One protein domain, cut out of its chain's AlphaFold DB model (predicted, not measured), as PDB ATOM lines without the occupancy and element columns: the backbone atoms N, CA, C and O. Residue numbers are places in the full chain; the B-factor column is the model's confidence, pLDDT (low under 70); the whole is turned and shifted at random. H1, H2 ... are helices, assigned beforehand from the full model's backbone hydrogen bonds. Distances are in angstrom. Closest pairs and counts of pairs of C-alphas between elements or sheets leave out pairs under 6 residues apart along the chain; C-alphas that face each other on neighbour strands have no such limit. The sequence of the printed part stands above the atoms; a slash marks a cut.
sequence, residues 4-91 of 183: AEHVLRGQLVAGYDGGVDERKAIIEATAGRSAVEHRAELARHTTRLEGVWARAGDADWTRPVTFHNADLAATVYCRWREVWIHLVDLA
ATOM      1  N   ALA A   4     -35.028 -48.896  40.885       83.88
ATOM      2  CA  ALA A   4     -34.569 -49.626  42.069       83.88
ATOM      3  C   ALA A   4     -35.511 -49.458  43.285       83.88
ATOM      4  O   ALA A   4     -35.770 -50.415  44.010       83.88
ATOM      5  N   GLU A   5     -36.085 -48.265  43.491       85.81
ATOM      6  CA  GLU A   5     -37.051 -48.014  44.575       85.81
ATOM      7  C   GLU A   5     -38.358 -48.789  44.422       85.81
ATOM      8  O   GLU A   5     -38.998 -49.103  45.426       85.81
ATOM      9  N   HIS A   6     -38.782 -49.050  43.187       86.75
ATOM     10  CA  HIS A   6     -39.974 -49.845  42.911       86.75
ATOM     11  C   HIS A   6     -39.693 -51.332  43.113       86.75
ATOM     12  O   HIS A   6     -40.490 -52.010  43.765       86.75
ATOM     13  N   VAL A   7     -38.525 -51.814  42.668       87.38
ATOM     14  CA  VAL A   7     -38.108 -53.207  42.885       87.38
ATOM     15  C   VAL A   7     -38.166 -53.557  44.362       87.38
ATOM     16  O   VAL A   7     -38.882 -54.486  44.720       87.38
ATOM     17  N   LEU A   8     -37.531 -52.770  45.238       88.12
ATOM     18  CA  LEU A   8     -37.540 -53.047  46.681       88.12
ATOM     19  C   LEU A   8     -38.953 -53.068  47.292       88.12
ATOM     20  O   LEU A   8     -39.164 -53.680  48.334       88.12
ATOM     21  N   ARG A   9     -39.941 -52.453  46.633       89.00
ATOM     22  CA  ARG A   9     -41.349 -52.446  47.054       89.00
ATOM     23  C   ARG A   9     -42.206 -53.571  46.474       89.00
ATOM     24  O   ARG A   9     -43.408 -53.563  46.713       89.00
ATOM     25  N   GLY A  10     -41.662 -54.519  45.706       85.06
ATOM     26  CA  GLY A  10     -42.531 -55.505  45.032       85.06
ATOM     27  C   GLY A  10     -42.958 -55.119  43.627       85.06
ATOM     28  O   GLY A  10     -43.680 -55.884  43.000       85.06
ATOM     29  N   GLN A  11     -42.557 -53.950  43.135       87.25
ATOM     30  CA  GLN A  11     -43.173 -53.336  41.968       87.25
ATOM     31  C   GLN A  11     -42.251 -53.433  40.755       87.25
ATOM     32  O   GLN A  11     -41.096 -53.010  40.795       87.25
ATOM     33  N   LEU A  12     -42.793 -53.955  39.657       86.12
ATOM     34  CA  LEU A  12     -42.147 -53.932  38.352       86.12
ATOM     35  C   LEU A  12     -42.735 -52.773  37.547       86.12
ATOM     36  O   LEU A  12     -43.882 -52.838  37.114       86.12
ATOM     37  N   VAL A  13     -41.951 -51.714  37.369       79.38
ATOM     38  CA  VAL A  13     -42.361 -50.507  36.636       79.38
ATOM     39  C   VAL A  13     -41.424 -50.236  35.470       79.38
ATOM     40  O   VAL A  13     -40.286 -50.721  35.447       79.38
ATOM     41  N   ALA A  14     -41.889 -49.445  34.507       77.88
ATOM     42  CA  ALA A  14     -41.035 -48.899  33.462       77.88
ATOM     43  C   ALA A  14     -39.943 -47.989  34.061       77.88
ATOM     44  O   ALA A  14     -40.113 -47.399  35.124       77.88
ATOM     45  N   GLY A  15     -38.800 -47.870  33.379       74.00
ATOM     46  CA  GLY A  15     -37.768 -46.900  33.774       74.00
ATOM     47  C   GLY A  15     -38.218 -45.441  33.607       74.00
ATOM     48  O   GLY A  15     -37.811 -44.589  34.391       74.00
ATOM     49  N   TYR A  16     -39.059 -45.191  32.601       74.88
ATOM     50  CA  TYR A  16     -39.760 -43.937  32.315       74.88
ATOM     51  C   TYR A  16     -41.197 -44.307  31.939       74.88
ATOM     52  O   TYR A  16     -41.378 -45.169  31.073       74.88
ATOM     53  N   ASP A  17     -42.192 -43.691  32.572       77.44
ATOM     54  CA  ASP A  17     -43.610 -44.020  32.378       77.44
ATOM     55  C   ASP A  17     -44.068 -43.662  30.954       77.44
ATOM     56  O   ASP A  17     -44.766 -44.440  30.304       77.44
ATOM     57  N   GLY A  18     -43.593 -42.532  30.420       78.62
ATOM     58  CA  GLY A  18     -43.762 -42.112  29.025       78.62
ATOM     59  C   GLY A  18     -42.654 -42.604  28.085       78.62
ATOM     60  O   GLY A  18     -42.519 -42.114  26.961       78.62
ATOM     61  N   GLY A  19     -41.830 -43.557  28.527       83.19
ATOM     62  CA  GLY A  19     -40.817 -44.211  27.704       83.19
ATOM     63  C   GLY A  19     -39.734 -43.268  27.161       83.19
ATOM     64  O   GLY A  19     -39.185 -42.424  27.869       83.19
ATOM     65  N   VAL A  20     -39.366 -43.456  25.889       83.31
ATOM     66  CA  VAL A  20     -38.258 -42.720  25.253       83.31
ATOM     67  C   VAL A  20     -38.563 -41.227  25.115       83.31
ATOM     68  O   VAL A  20     -37.641 -40.420  25.232       83.31
ATOM     69  N   ASP A  21     -39.822 -40.856  24.891       87.81
ATOM     70  CA  ASP A  21     -40.201 -39.461  24.662       87.81
ATOM     71  C   ASP A  21     -40.189 -38.657  25.961       87.81
ATOM     72  O   ASP A  21     -39.629 -37.563  25.987       87.81
ATOM     73  N   GLU A  22     -40.676 -39.233  27.065       89.88
ATOM     74  CA  GLU A  22     -40.516 -38.627  28.393       89.88
ATOM     75  C   GLU A  22     -39.034 -38.459  28.743       89.88
ATOM     76  O   GLU A  22     -38.611 -37.377  29.150       89.88
ATOM     77  N   ARG A  23     -38.212 -39.498  28.521       90.50
ATOM     78  CA  ARG A  23     -36.763 -39.408  28.749       90.50
ATOM     79  C   ARG A  23     -36.144 -38.246  27.968       90.50
ATOM     80  O   ARG A  23     -35.354 -37.494  28.535       90.50
ATOM     81  N   LYS A  24     -36.471 -38.110  26.679       92.19
ATOM     82  CA  LYS A  24     -35.975 -37.011  25.835       92.19
ATOM     83  C   LYS A  24     -36.439 -35.656  26.359       92.19
ATOM     84  O   LYS A  24     -35.609 -34.774  26.522       92.19
ATOM     85  N   ALA A  25     -37.723 -35.513  26.676       94.06
ATOM     86  CA  ALA A  25     -38.282 -34.262  27.177       94.06
ATOM     87  C   ALA A  25     -37.626 -33.814  28.493       94.06
ATOM     88  O   ALA A  25     -37.311 -32.638  28.646       94.06
ATOM     89  N   ILE A  26     -37.363 -34.745  29.422       93.25
ATOM     90  CA  ILE A  26     -36.654 -34.445  30.676       93.25
ATOM     91  C   ILE A  26     -35.222 -33.975  30.397       93.25
ATOM     92  O   ILE A  26     -34.776 -33.001  31.004       93.25
ATOM     93  N   ILE A  27     -34.497 -34.643  29.493       94.44
ATOM     94  CA  ILE A  27     -33.137 -34.230  29.109       94.44
ATOM     95  C   ILE A  27     -33.174 -32.819  28.517       94.44
ATOM     96  O   ILE A  27     -32.469 -31.945  29.014       94.44
ATOM     97  N   GLU A  28     -34.053 -32.563  27.551       97.06
ATOM     98  CA  GLU A  28     -34.133 -31.271  26.865       97.06
ATOM     99  C   GLU A  28     -34.513 -30.132  27.815       97.06
ATOM    100  O   GLU A  28     -33.879 -29.078  27.828       97.06
ATOM    101  N   ALA A  29     -35.497 -30.367  28.687       96.88
ATOM    102  CA  ALA A  29     -35.945 -29.387  29.672       96.88
ATOM    103  C   ALA A  29     -34.875 -29.057  30.725       96.88
ATOM    104  O   ALA A  29     -34.959 -28.022  31.385       96.88
ATOM    105  N   THR A  30     -33.889 -29.936  30.926       96.44
ATOM    106  CA  THR A  30     -32.863 -29.774  31.964       96.44
ATOM    107  C   THR A  30     -31.465 -29.497  31.421       96.44
ATOM    108  O   THR A  30     -30.596 -29.134  32.210       96.44
ATOM    109  N   ALA A  31     -31.251 -29.592  30.106       96.56
ATOM    110  CA  ALA A  31     -29.956 -29.395  29.454       96.56
ATOM    111  C   ALA A  31     -29.390 -27.975  29.617       96.56
ATOM    112  O   ALA A  31     -28.179 -27.789  29.607       96.56
ATOM    113  N   GLY A  32     -30.259 -26.972  29.778       96.75
ATOM    114  CA  GLY A  32     -29.862 -25.571  29.953       96.75
ATOM    115  C   GLY A  32     -29.465 -25.179  31.381       96.75
ATOM    116  O   GLY A  32     -29.222 -23.999  31.630       96.75
ATOM    117  N   ARG A  33     -29.442 -26.120  32.334       97.62
ATOM    118  CA  ARG A  33     -29.059 -25.829  33.723       97.62
ATOM    119  C   ARG A  33     -27.592 -25.412  33.804       97.62
ATOM    120  O   ARG A  33     -26.729 -25.879  33.064       97.62
ATOM    121  N   SER A  34     -27.288 -24.559  34.772       97.69
ATOM    122  CA  SER A  34     -25.908 -24.220  35.100       97.69
ATOM    123  C   SER A  34     -25.143 -25.439  35.630       97.69
ATOM    124  O   SER A  34     -25.711 -26.394  36.167       97.69
ATOM    125  N   ALA A  35     -23.811 -25.382  35.573       95.38
ATOM    126  CA  ALA A  35     -22.964 -26.433  36.136       95.38
ATOM    127  C   ALA A  35     -23.190 -26.638  37.649       95.38
ATOM    128  O   ALA A  35     -23.064 -27.756  38.146       95.38
ATOM    129  N   VAL A  36     -23.529 -25.577  38.395       97.81
ATOM    130  CA  VAL A  36     -23.848 -25.668  39.832       97.81
ATOM    131  C   VAL A  36     -25.133 -26.466  40.046       97.81
ATOM    132  O   VAL A  36     -25.148 -27.377  40.871       97.81
ATOM    133  N   GLU A  37     -26.177 -26.178  39.270       98.00
ATOM    134  CA  GLU A  37     -27.452 -26.900  39.337       98.00
ATOM    135  C   GLU A  37     -27.294 -28.366  38.924       98.00
ATOM    136  O   GLU A  37     -27.781 -29.253  39.622       98.00
ATOM    137  N   HIS A  38     -26.555 -28.649  37.845       96.50
ATOM    138  CA  HIS A  38     -26.263 -30.025  37.442       96.50
ATOM    139  C   HIS A  38     -25.496 -30.799  38.518       96.50
ATOM    140  O   HIS A  38     -25.835 -31.951  38.786       96.50
ATOM    141  N   ARG A  39     -24.506 -30.183  39.178       96.19
ATOM    142  CA  ARG A  39     -23.780 -30.820  40.292       96.19
ATOM    143  C   ARG A  39     -24.688 -31.100  41.487       96.19
ATOM    144  O   ARG A  39     -24.619 -32.194  42.044       96.19
ATOM    145  N   ALA A  40     -25.540 -30.148  41.866       97.81
ATOM    146  CA  ALA A  40     -26.483 -30.324  42.969       97.81
ATOM    147  C   ALA A  40     -27.478 -31.462  42.685       97.81
ATOM    148  O   ALA A  40     -27.691 -32.335  43.526       97.81
ATOM    149  N   GLU A  41     -28.030 -31.502  41.472       97.06
ATOM    150  CA  GLU A  41     -28.956 -32.553  41.053       97.06
ATOM    151  C   GLU A  41     -28.270 -33.918  40.956       97.06
ATOM    152  O   GLU A  41     -28.817 -34.914  41.431       97.06
ATOM    153  N   LEU A  42     -27.049 -33.978  40.420       95.12
ATOM    154  CA  LEU A  42     -26.257 -35.206  40.376       95.12
ATOM    155  C   LEU A  42     -25.987 -35.753  41.783       95.12
ATOM    156  O   LEU A  42     -26.161 -36.955  42.001       95.12
ATOM    157  N   ALA A  43     -25.607 -34.893  42.732       96.94
ATOM    158  CA  ALA A  43     -25.393 -35.284  44.124       96.94
ATOM    159  C   ALA A  43     -26.686 -35.836  44.742       96.94
ATOM    160  O   ALA A  43     -26.703 -36.958  45.246       96.94
ATOM    161  N   ARG A  44     -27.802 -35.107  44.598       96.38
ATOM    162  CA  ARG A  44     -29.123 -35.522  45.094       96.38
ATOM    163  C   ARG A  44     -29.553 -36.881  44.539       96.38
ATOM    164  O   ARG A  44     -30.013 -37.744  45.289       96.38
ATOM    165  N   HIS A  45     -29.419 -37.083  43.228       93.62
ATOM    166  CA  HIS A  45     -29.789 -38.337  42.575       93.62
ATOM    167  C   HIS A  45     -28.867 -39.497  42.957       93.62
ATOM    168  O   HIS A  45     -29.357 -40.610  43.145       93.62
ATOM    169  N   THR A  46     -27.568 -39.236  43.116       94.69
ATOM    170  CA  THR A  46     -26.582 -40.244  43.532       94.69
ATOM    171  C   THR A  46     -26.856 -40.710  44.957       94.69
ATOM    172  O   THR A  46     -27.093 -41.897  45.152       94.69
ATOM    173  N   THR A  47     -26.988 -39.789  45.919       95.69
ATOM    174  CA  THR A  47     -27.332 -40.126  47.311       95.69
ATOM    175  C   THR A  47     -28.629 -40.926  47.399       95.69
ATOM    176  O   THR A  47     -28.722 -41.897  48.149       95.69
ATOM    177  N   ARG A  48     -29.646 -40.552  46.614       93.44
ATOM    178  CA  ARG A  48     -30.909 -41.295  46.577       93.44
ATOM    179  C   ARG A  48     -30.720 -42.714  46.044       93.44
ATOM    180  O   ARG A  48     -31.266 -43.641  46.629       93.44
ATOM    181  N   LEU A  49     -29.992 -42.885  44.940       91.81
ATOM    182  CA  LEU A  49     -29.772 -44.192  44.322       91.81
ATOM    183  C   LEU A  49     -28.939 -45.110  45.225       91.81
ATOM    184  O   LEU A  49     -29.338 -46.246  45.471       91.81
ATOM    185  N   GLU A  50     -27.845 -44.600  45.782       94.12
ATOM    186  CA  GLU A  50     -26.999 -45.330  46.731       94.12
ATOM    187  C   GLU A  50     -27.768 -45.701  47.996       94.12
ATOM    188  O   GLU A  50     -27.712 -46.843  48.440       94.12
ATOM    189  N   GLY A  51     -28.576 -44.778  48.527       94.75
ATOM    190  CA  GLY A  51     -29.434 -45.058  49.673       94.75
ATOM    191  C   GLY A  51     -30.456 -46.166  49.402       94.75
ATOM    192  O   GLY A  51     -30.893 -46.831  50.337       94.75
ATOM    193  N   VAL A  52     -30.858 -46.378  48.147       92.12
ATOM    194  CA  VAL A  52     -31.747 -47.479  47.746       92.12
ATOM    195  C   VAL A  52     -30.976 -48.786  47.685       92.12
ATOM    196  O   VAL A  52     -31.404 -49.755  48.303       92.12
ATOM    197  N   TRP A  53     -29.829 -48.804  47.011       94.25
ATOM    198  CA  TRP A  53     -28.962 -49.980  46.949       94.25
ATOM    199  C   TRP A  53     -28.492 -50.447  48.327       94.25
ATOM    200  O   TRP A  53     -28.485 -51.644  48.584       94.25
ATOM    201  N   ALA A  54     -28.212 -49.523  49.246       95.19
ATOM    202  CA  ALA A  54     -27.832 -49.837  50.623       95.19
ATOM    203  C   ALA A  54     -28.929 -50.565  51.426       95.19
ATOM    204  O   ALA A  54     -28.642 -51.125  52.479       95.19
ATOM    205  N   ARG A  55     -30.186 -50.550  50.959       95.31
ATOM    206  CA  ARG A  55     -31.303 -51.279  51.581       95.31
ATOM    207  C   ARG A  55     -31.621 -52.611  50.903       95.31
ATOM    208  O   ARG A  55     -32.495 -53.317  51.396       95.31
ATOM    209  N   ALA A  56     -30.993 -52.924  49.770       94.69
ATOM    210  CA  ALA A  56     -31.243 -54.166  49.050       94.69
ATOM    211  C   ALA A  56     -30.628 -55.351  49.812       94.69
ATOM    212  O   ALA A  56     -29.442 -55.323  50.143       94.69
ATOM    213  N   GLY A  57     -31.427 -56.384  50.081       94.94
ATOM    214  CA  GLY A  57     -30.922 -57.661  50.587       94.94
ATOM    215  C   GLY A  57     -30.395 -58.555  49.462       94.94
ATOM    216  O   GLY A  57     -30.620 -58.285  48.283       94.94
ATOM    217  N   ASP A  58     -29.751 -59.671  49.812       94.38
ATOM    218  CA  ASP A  58     -29.157 -60.603  48.836       94.38
ATOM    219  C   ASP A  58     -30.155 -61.070  47.763       94.38
ATOM    220  O   ASP A  58     -29.840 -61.113  46.574       94.38
ATOM    221  N   ALA A  59     -31.394 -61.360  48.169       92.94
ATOM    222  CA  ALA A  59     -32.455 -61.788  47.261       92.94
ATOM    223  C   ALA A  59     -32.988 -60.658  46.362       92.94
ATOM    224  O   ALA A  59     -33.604 -60.944  45.336       92.94
ATOM    225  N   ASP A  60     -32.776 -59.385  46.716       93.94
ATOM    226  CA  ASP A  60     -33.279 -58.261  45.924       93.94
ATOM    227  C   ASP A  60     -32.488 -58.050  44.635       93.94
ATOM    228  O   ASP A  60     -33.050 -57.614  43.629       93.94
ATOM    229  N   TRP A  61     -31.200 -58.394  44.638       94.81
ATOM    230  CA  TRP A  61     -30.303 -58.161  43.506       94.81
ATOM    231  C   TRP A  61     -30.691 -58.928  42.244       94.81
ATOM    232  O   TRP A  61     -30.450 -58.436  41.144       94.81
ATOM    233  N   THR A  62     -31.350 -60.078  42.398       94.38
ATOM    234  CA  THR A  62     -31.811 -60.933  41.292       94.38
ATOM    235  C   THR A  62     -33.245 -60.629  40.852       94.38
ATOM    236  O   THR A  62     -33.778 -61.276  39.947       94.38
ATOM    237  N   ARG A  63     -33.906 -59.642  41.473       92.81
ATOM    238  CA  ARG A  63     -35.287 -59.285  41.132       92.81
ATOM    239  C   ARG A  63     -35.345 -58.581  39.780       92.81
ATOM    240  O   ARG A  63     -34.495 -57.735  39.499       92.81
ATOM    241  N   PRO A  64     -36.362 -58.887  38.957       91.06
ATOM    242  CA  PRO A  64     -36.430 -58.385  37.597       91.06
ATOM    243  C   PRO A  64     -36.671 -56.878  37.553       91.06
ATOM    244  O   PRO A  64     -37.412 -56.315  38.362       91.06
ATOM    245  N   VAL A  65     -36.110 -56.252  36.524       88.81
ATOM    246  CA  VAL A  65     -36.359 -54.868  36.135       88.81
ATOM    247  C   VAL A  65     -36.767 -54.800  34.668       88.81
ATOM    248  O   VAL A  65     -36.359 -55.620  33.848       88.81
ATOM    249  N   THR A  66     -37.566 -53.797  34.303       83.31
ATOM    250  CA  THR A  66     -37.954 -53.584  32.895       83.31
ATOM    251  C   THR A  66     -36.787 -53.082  32.041       83.31
ATOM    252  O   THR A  66     -36.747 -53.311  30.833       83.31
ATOM    253  N   PHE A  67     -35.804 -52.424  32.662       79.38
ATOM    254  CA  PHE A  67     -34.600 -51.934  31.998       79.38
ATOM    255  C   PHE A  67     -33.784 -53.099  31.418       79.38
ATOM    256  O   PHE A  67     -33.277 -53.938  32.157       79.38
ATOM    257  N   HIS A  68     -33.688 -53.162  30.084       75.69
ATOM    258  CA  HIS A  68     -33.047 -54.249  29.326       75.69
ATOM    259  C   HIS A  68     -33.514 -55.673  29.691       75.69
ATOM    260  O   HIS A  68     -32.795 -56.628  29.413       75.69
ATOM    261  N   ASN A  69     -34.714 -55.835  30.270       81.75
ATOM    262  CA  ASN A  69     -35.198 -57.124  30.788       81.75
ATOM    263  C   ASN A  69     -34.182 -57.817  31.723       81.75
ATOM    264  O   ASN A  69     -34.006 -59.033  31.651       81.75
ATOM    265  N   ALA A  70     -33.490 -57.032  32.552       88.31
ATOM    266  CA  ALA A  70     -32.416 -57.494  33.425       88.31
ATOM    267  C   ALA A  70     -32.881 -57.640  34.887       88.31
ATOM    268  O   ALA A  70     -34.082 -57.664  35.169       88.31
ATOM    269  N   ASP A  71     -31.937 -57.729  35.820       92.88
ATOM    270  CA  ASP A  71     -32.175 -57.709  37.262       92.88
ATOM    271  C   ASP A  71     -31.741 -56.378  37.908       92.88
ATOM    272  O   ASP A  71     -31.226 -55.463  37.253       92.88
ATOM    273  N   LEU A  72     -31.979 -56.234  39.212       92.00
ATOM    274  CA  LEU A  72     -31.580 -55.041  39.953       92.00
ATOM    275  C   LEU A  72     -30.058 -54.827  39.918       92.00
ATOM    276  O   LEU A  72     -29.618 -53.679  39.802       92.00
ATOM    277  N   ALA A  73     -29.253 -55.893  39.968       92.69
ATOM    278  CA  ALA A  73     -27.793 -55.806  39.896       92.69
ATOM    279  C   ALA A  73     -27.315 -55.144  38.592       92.69
ATOM    280  O   ALA A  73     -26.393 -54.322  38.611       92.69
ATOM    281  N   ALA A  74     -27.993 -55.389  37.467       90.06
ATOM    282  CA  ALA A  74     -27.697 -54.728  36.197       90.06
ATOM    283  C   ALA A  74     -27.771 -53.190  36.270       90.06
ATOM    284  O   ALA A  74     -27.093 -52.507  35.498       90.06
ATOM    285  N   THR A  75     -28.537 -52.616  37.208       90.31
ATOM    286  CA  THR A  75     -28.589 -51.157  37.414       90.31
ATOM    287  C   THR A  75     -27.280 -50.594  37.977       90.31
ATOM    288  O   THR A  75     -26.880 -49.492  37.594       90.31
ATOM    289  N   VAL A  76     -26.573 -51.363  38.812       93.75
ATOM    290  CA  VAL A  76     -25.252 -51.002  39.355       93.75
ATOM    291  C   VAL A  76     -24.219 -51.022  38.236       93.75
ATOM    292  O   VAL A  76     -23.523 -50.034  38.007       93.75
ATOM    293  N   TYR A  77     -24.187 -52.109  37.467       93.81
ATOM    294  CA  TYR A  77     -23.305 -52.251  36.310       93.81
ATOM    295  C   TYR A  77     -23.558 -51.198  35.230       93.81
ATOM    296  O   TYR A  77     -22.619 -50.737  34.583       93.81
ATOM    297  N   CYS A  78     -24.821 -50.808  35.035       92.25
ATOM    298  CA  CYS A  78     -25.184 -49.690  34.174       92.25
ATOM    299  C   CYS A  78     -24.576 -48.390  34.694       92.25
ATOM    300  O   CYS A  78     -23.826 -47.742  33.970       92.25
ATOM    301  N   ARG A  79     -24.805 -48.051  35.968       94.31
ATOM    302  CA  ARG A  79     -24.253 -46.829  36.561       94.31
ATOM    303  C   ARG A  79     -22.728 -46.789  36.511       94.31
ATOM    304  O   ARG A  79     -22.175 -45.727  36.245       94.31
ATOM    305  N   TRP A  80     -22.063 -47.922  36.732       96.44
ATOM    306  CA  TRP A  80     -20.607 -48.018  36.668       96.44
ATOM    307  C   TRP A  80     -20.074 -47.644  35.279       96.44
ATOM    308  O   TRP A  80     -19.172 -46.814  35.181       96.44
ATOM    309  N   ARG A  81     -20.694 -48.166  34.210       96.75
ATOM    310  CA  ARG A  81     -20.375 -47.778  32.826       96.75
ATOM    311  C   ARG A  81     -20.679 -46.306  32.555       96.75
ATOM    312  O   ARG A  81     -19.810 -45.597  32.060       96.75
ATOM    313  N   GLU A  82     -21.883 -45.852  32.902       95.31
ATOM    314  CA  GLU A  82     -22.344 -44.480  32.647       95.31
ATOM    315  C   GLU A  82     -21.400 -43.441  33.255       95.31
ATOM    316  O   GLU A  82     -21.047 -42.473  32.593       95.31
ATOM    317  N   VAL A  83     -20.954 -43.643  34.500       96.38
ATOM    318  CA  VAL A  83     -20.051 -42.696  35.169       96.38
ATOM    319  C   VAL A  83     -18.718 -42.602  34.432       96.38
ATOM    320  O   VAL A  83     -18.308 -41.508  34.062       96.38
ATOM    321  N   TRP A  84     -18.048 -43.726  34.191       97.94
ATOM    322  CA  TRP A  84     -16.712 -43.702  33.597       97.94
ATOM    323  C   TRP A  84     -16.698 -43.261  32.136       97.94
ATOM    324  O   TRP A  84     -15.809 -42.510  31.742       97.94
ATOM    325  N   ILE A  85     -17.691 -43.673  31.345       97.50
ATOM    326  CA  ILE A  85     -17.811 -43.230  29.953       97.50
ATOM    327  C   ILE A  85     -18.123 -41.733  29.903       97.50
ATOM    328  O   ILE A  85     -17.484 -41.002  29.150       97.50
ATOM    329  N   HIS A  86     -19.041 -41.236  30.735       96.81
ATOM    330  CA  HIS A  86     -19.389 -39.819  30.692       96.81
ATOM    331  C   HIS A  86     -18.355 -38.900  31.347       96.81
ATOM    332  O   HIS A  86     -18.337 -37.716  31.029       96.81
ATOM    333  N   LEU A  87     -17.454 -39.404  32.194       96.81
ATOM    334  CA  LEU A  87     -16.278 -38.632  32.611       96.81
ATOM    335  C   LEU A  87     -15.347 -38.336  31.424       96.81
ATOM    336  O   LEU A  87     -14.829 -37.222  31.337       96.81
ATOM    337  N   VAL A  88     -15.212 -39.286  30.487       97.69
ATOM    338  CA  VAL A  88     -14.515 -39.063  29.208       97.69
ATOM    339  C   VAL A  88     -15.280 -38.047  28.360       97.69
ATOM    340  O   VAL A  88     -14.692 -37.073  27.897       97.69
ATOM    341  N   ASP A  89     -16.597 -38.217  28.209       97.00
ATOM    342  CA  ASP A  89     -17.418 -37.316  27.385       97.00
ATOM    343  C   ASP A  89     -17.444 -35.868  27.912       97.00
ATOM    344  O   ASP A  89     -17.493 -34.922  27.129       97.00
ATOM    345  N   LEU A  90     -17.402 -35.682  29.235       95.50
ATOM    346  CA  LEU A  90     -17.358 -34.361  29.872       95.50
ATOM    347  C   LEU A  90     -15.984 -33.682  29.770       95.50
ATOM    348  O   LEU A  90     -15.873 -32.512  30.137       95.50
ATOM    349  N   ALA A  91     -14.952 -34.391  29.302       95.69
ATOM    350  CA  ALA A  91     -13.595 -33.877  29.123       95.69
ATOM    351  C   ALA A  91     -12.999 -33.224  30.390       95.69
ATOM    352  O   ALA A  91     -12.282 -32.226  30.325       95.69
TER     353      ALA A  91
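AT A GLANCE: This is residues 4 to 91 of the 183 residues of the protein "Mycothiol-dependent maleylpyruvate isomerase" of Amycolatopsis sp. YIM 10 (UniProt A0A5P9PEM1). Two long helices, H3 and H4, run lengthwise in opposite directions with a space between them, and the short H1 sits at one end, where it meets the last part of H3 and the first part of H4. H2 makes a separate side of this open frame: it touches no helix, and most of it sticks out, as does the last part of H4. The printed part has 88 residues with four named helices, H1, H2, H3 and H4 in that order, and no named strand; the class is all helix, with 53 residues in the helices. It is only just compact, close to loose, with a radius of gyration of the C-alphas of 14.3 A, and it is elongated, spanning 40 by 26 by 20 A.

HOW THE PARTS SIT: H1, residues 4 to 7, touches H3, residues 35 to 53, which meets it with residues 49 to 53 alone; their closest C-alphas, those of Glu 5 and Val 52, are 6.2 A apart. H1 only just touches H4, residues 72 to 89, with 3 pairs of C-alphas within 8 A; the closest C-alphas are those of Ala 4 and Leu 72, 6.5 A apart, and H4 takes part with residues 72 to 75 alone. H2, residues 19 to 30, is apart from H1, H3 and H4. H3 and H4 are near each other, with no pair of C-alphas within 8 A but 9 pairs within 10 A. In H2 and H3 every O i to N i+4 pair is within hydrogen-bond range, in H4 12 of 14 are, and H1 is too short for such a pair.

IN THESE COORDINATES: H1 begins at C-alpha 4, at (-34.569, -49.626, 42.069), and has four residues. H2 runs from Gly 19 to Thr 30 and is 17.0 A long from first to last C-alpha. H3, the longest helix by residues, runs from Ala 35 at (-22.964, -26.433, 36.136) to Trp 53 and measures 26.6 A. H4 runs from Leu 72 to Asp 89, measures 25.9 A, and ends with C-alpha 89 at (-17.418, -37.316, 27.385).

THE WHOLE: The two C-alphas farthest apart, those of Gly 32 and Ala 59, are 40.2 A apart. The links from H1 to H2, 11 residues, and from H3 to H4, 18 residues, are long, and the link from H2 to H3, 4 residues, is tight. Residues 17 to 22, of which 19 to 22 belong to H2, stand free, as do residues 24 to 29, which belong to H2, and residues 80 to 91, of which 80 to 89 belong to H4. The printed part has no cut. The mean pLDDT of the printed part is 91.6, and no printed residue is under 70.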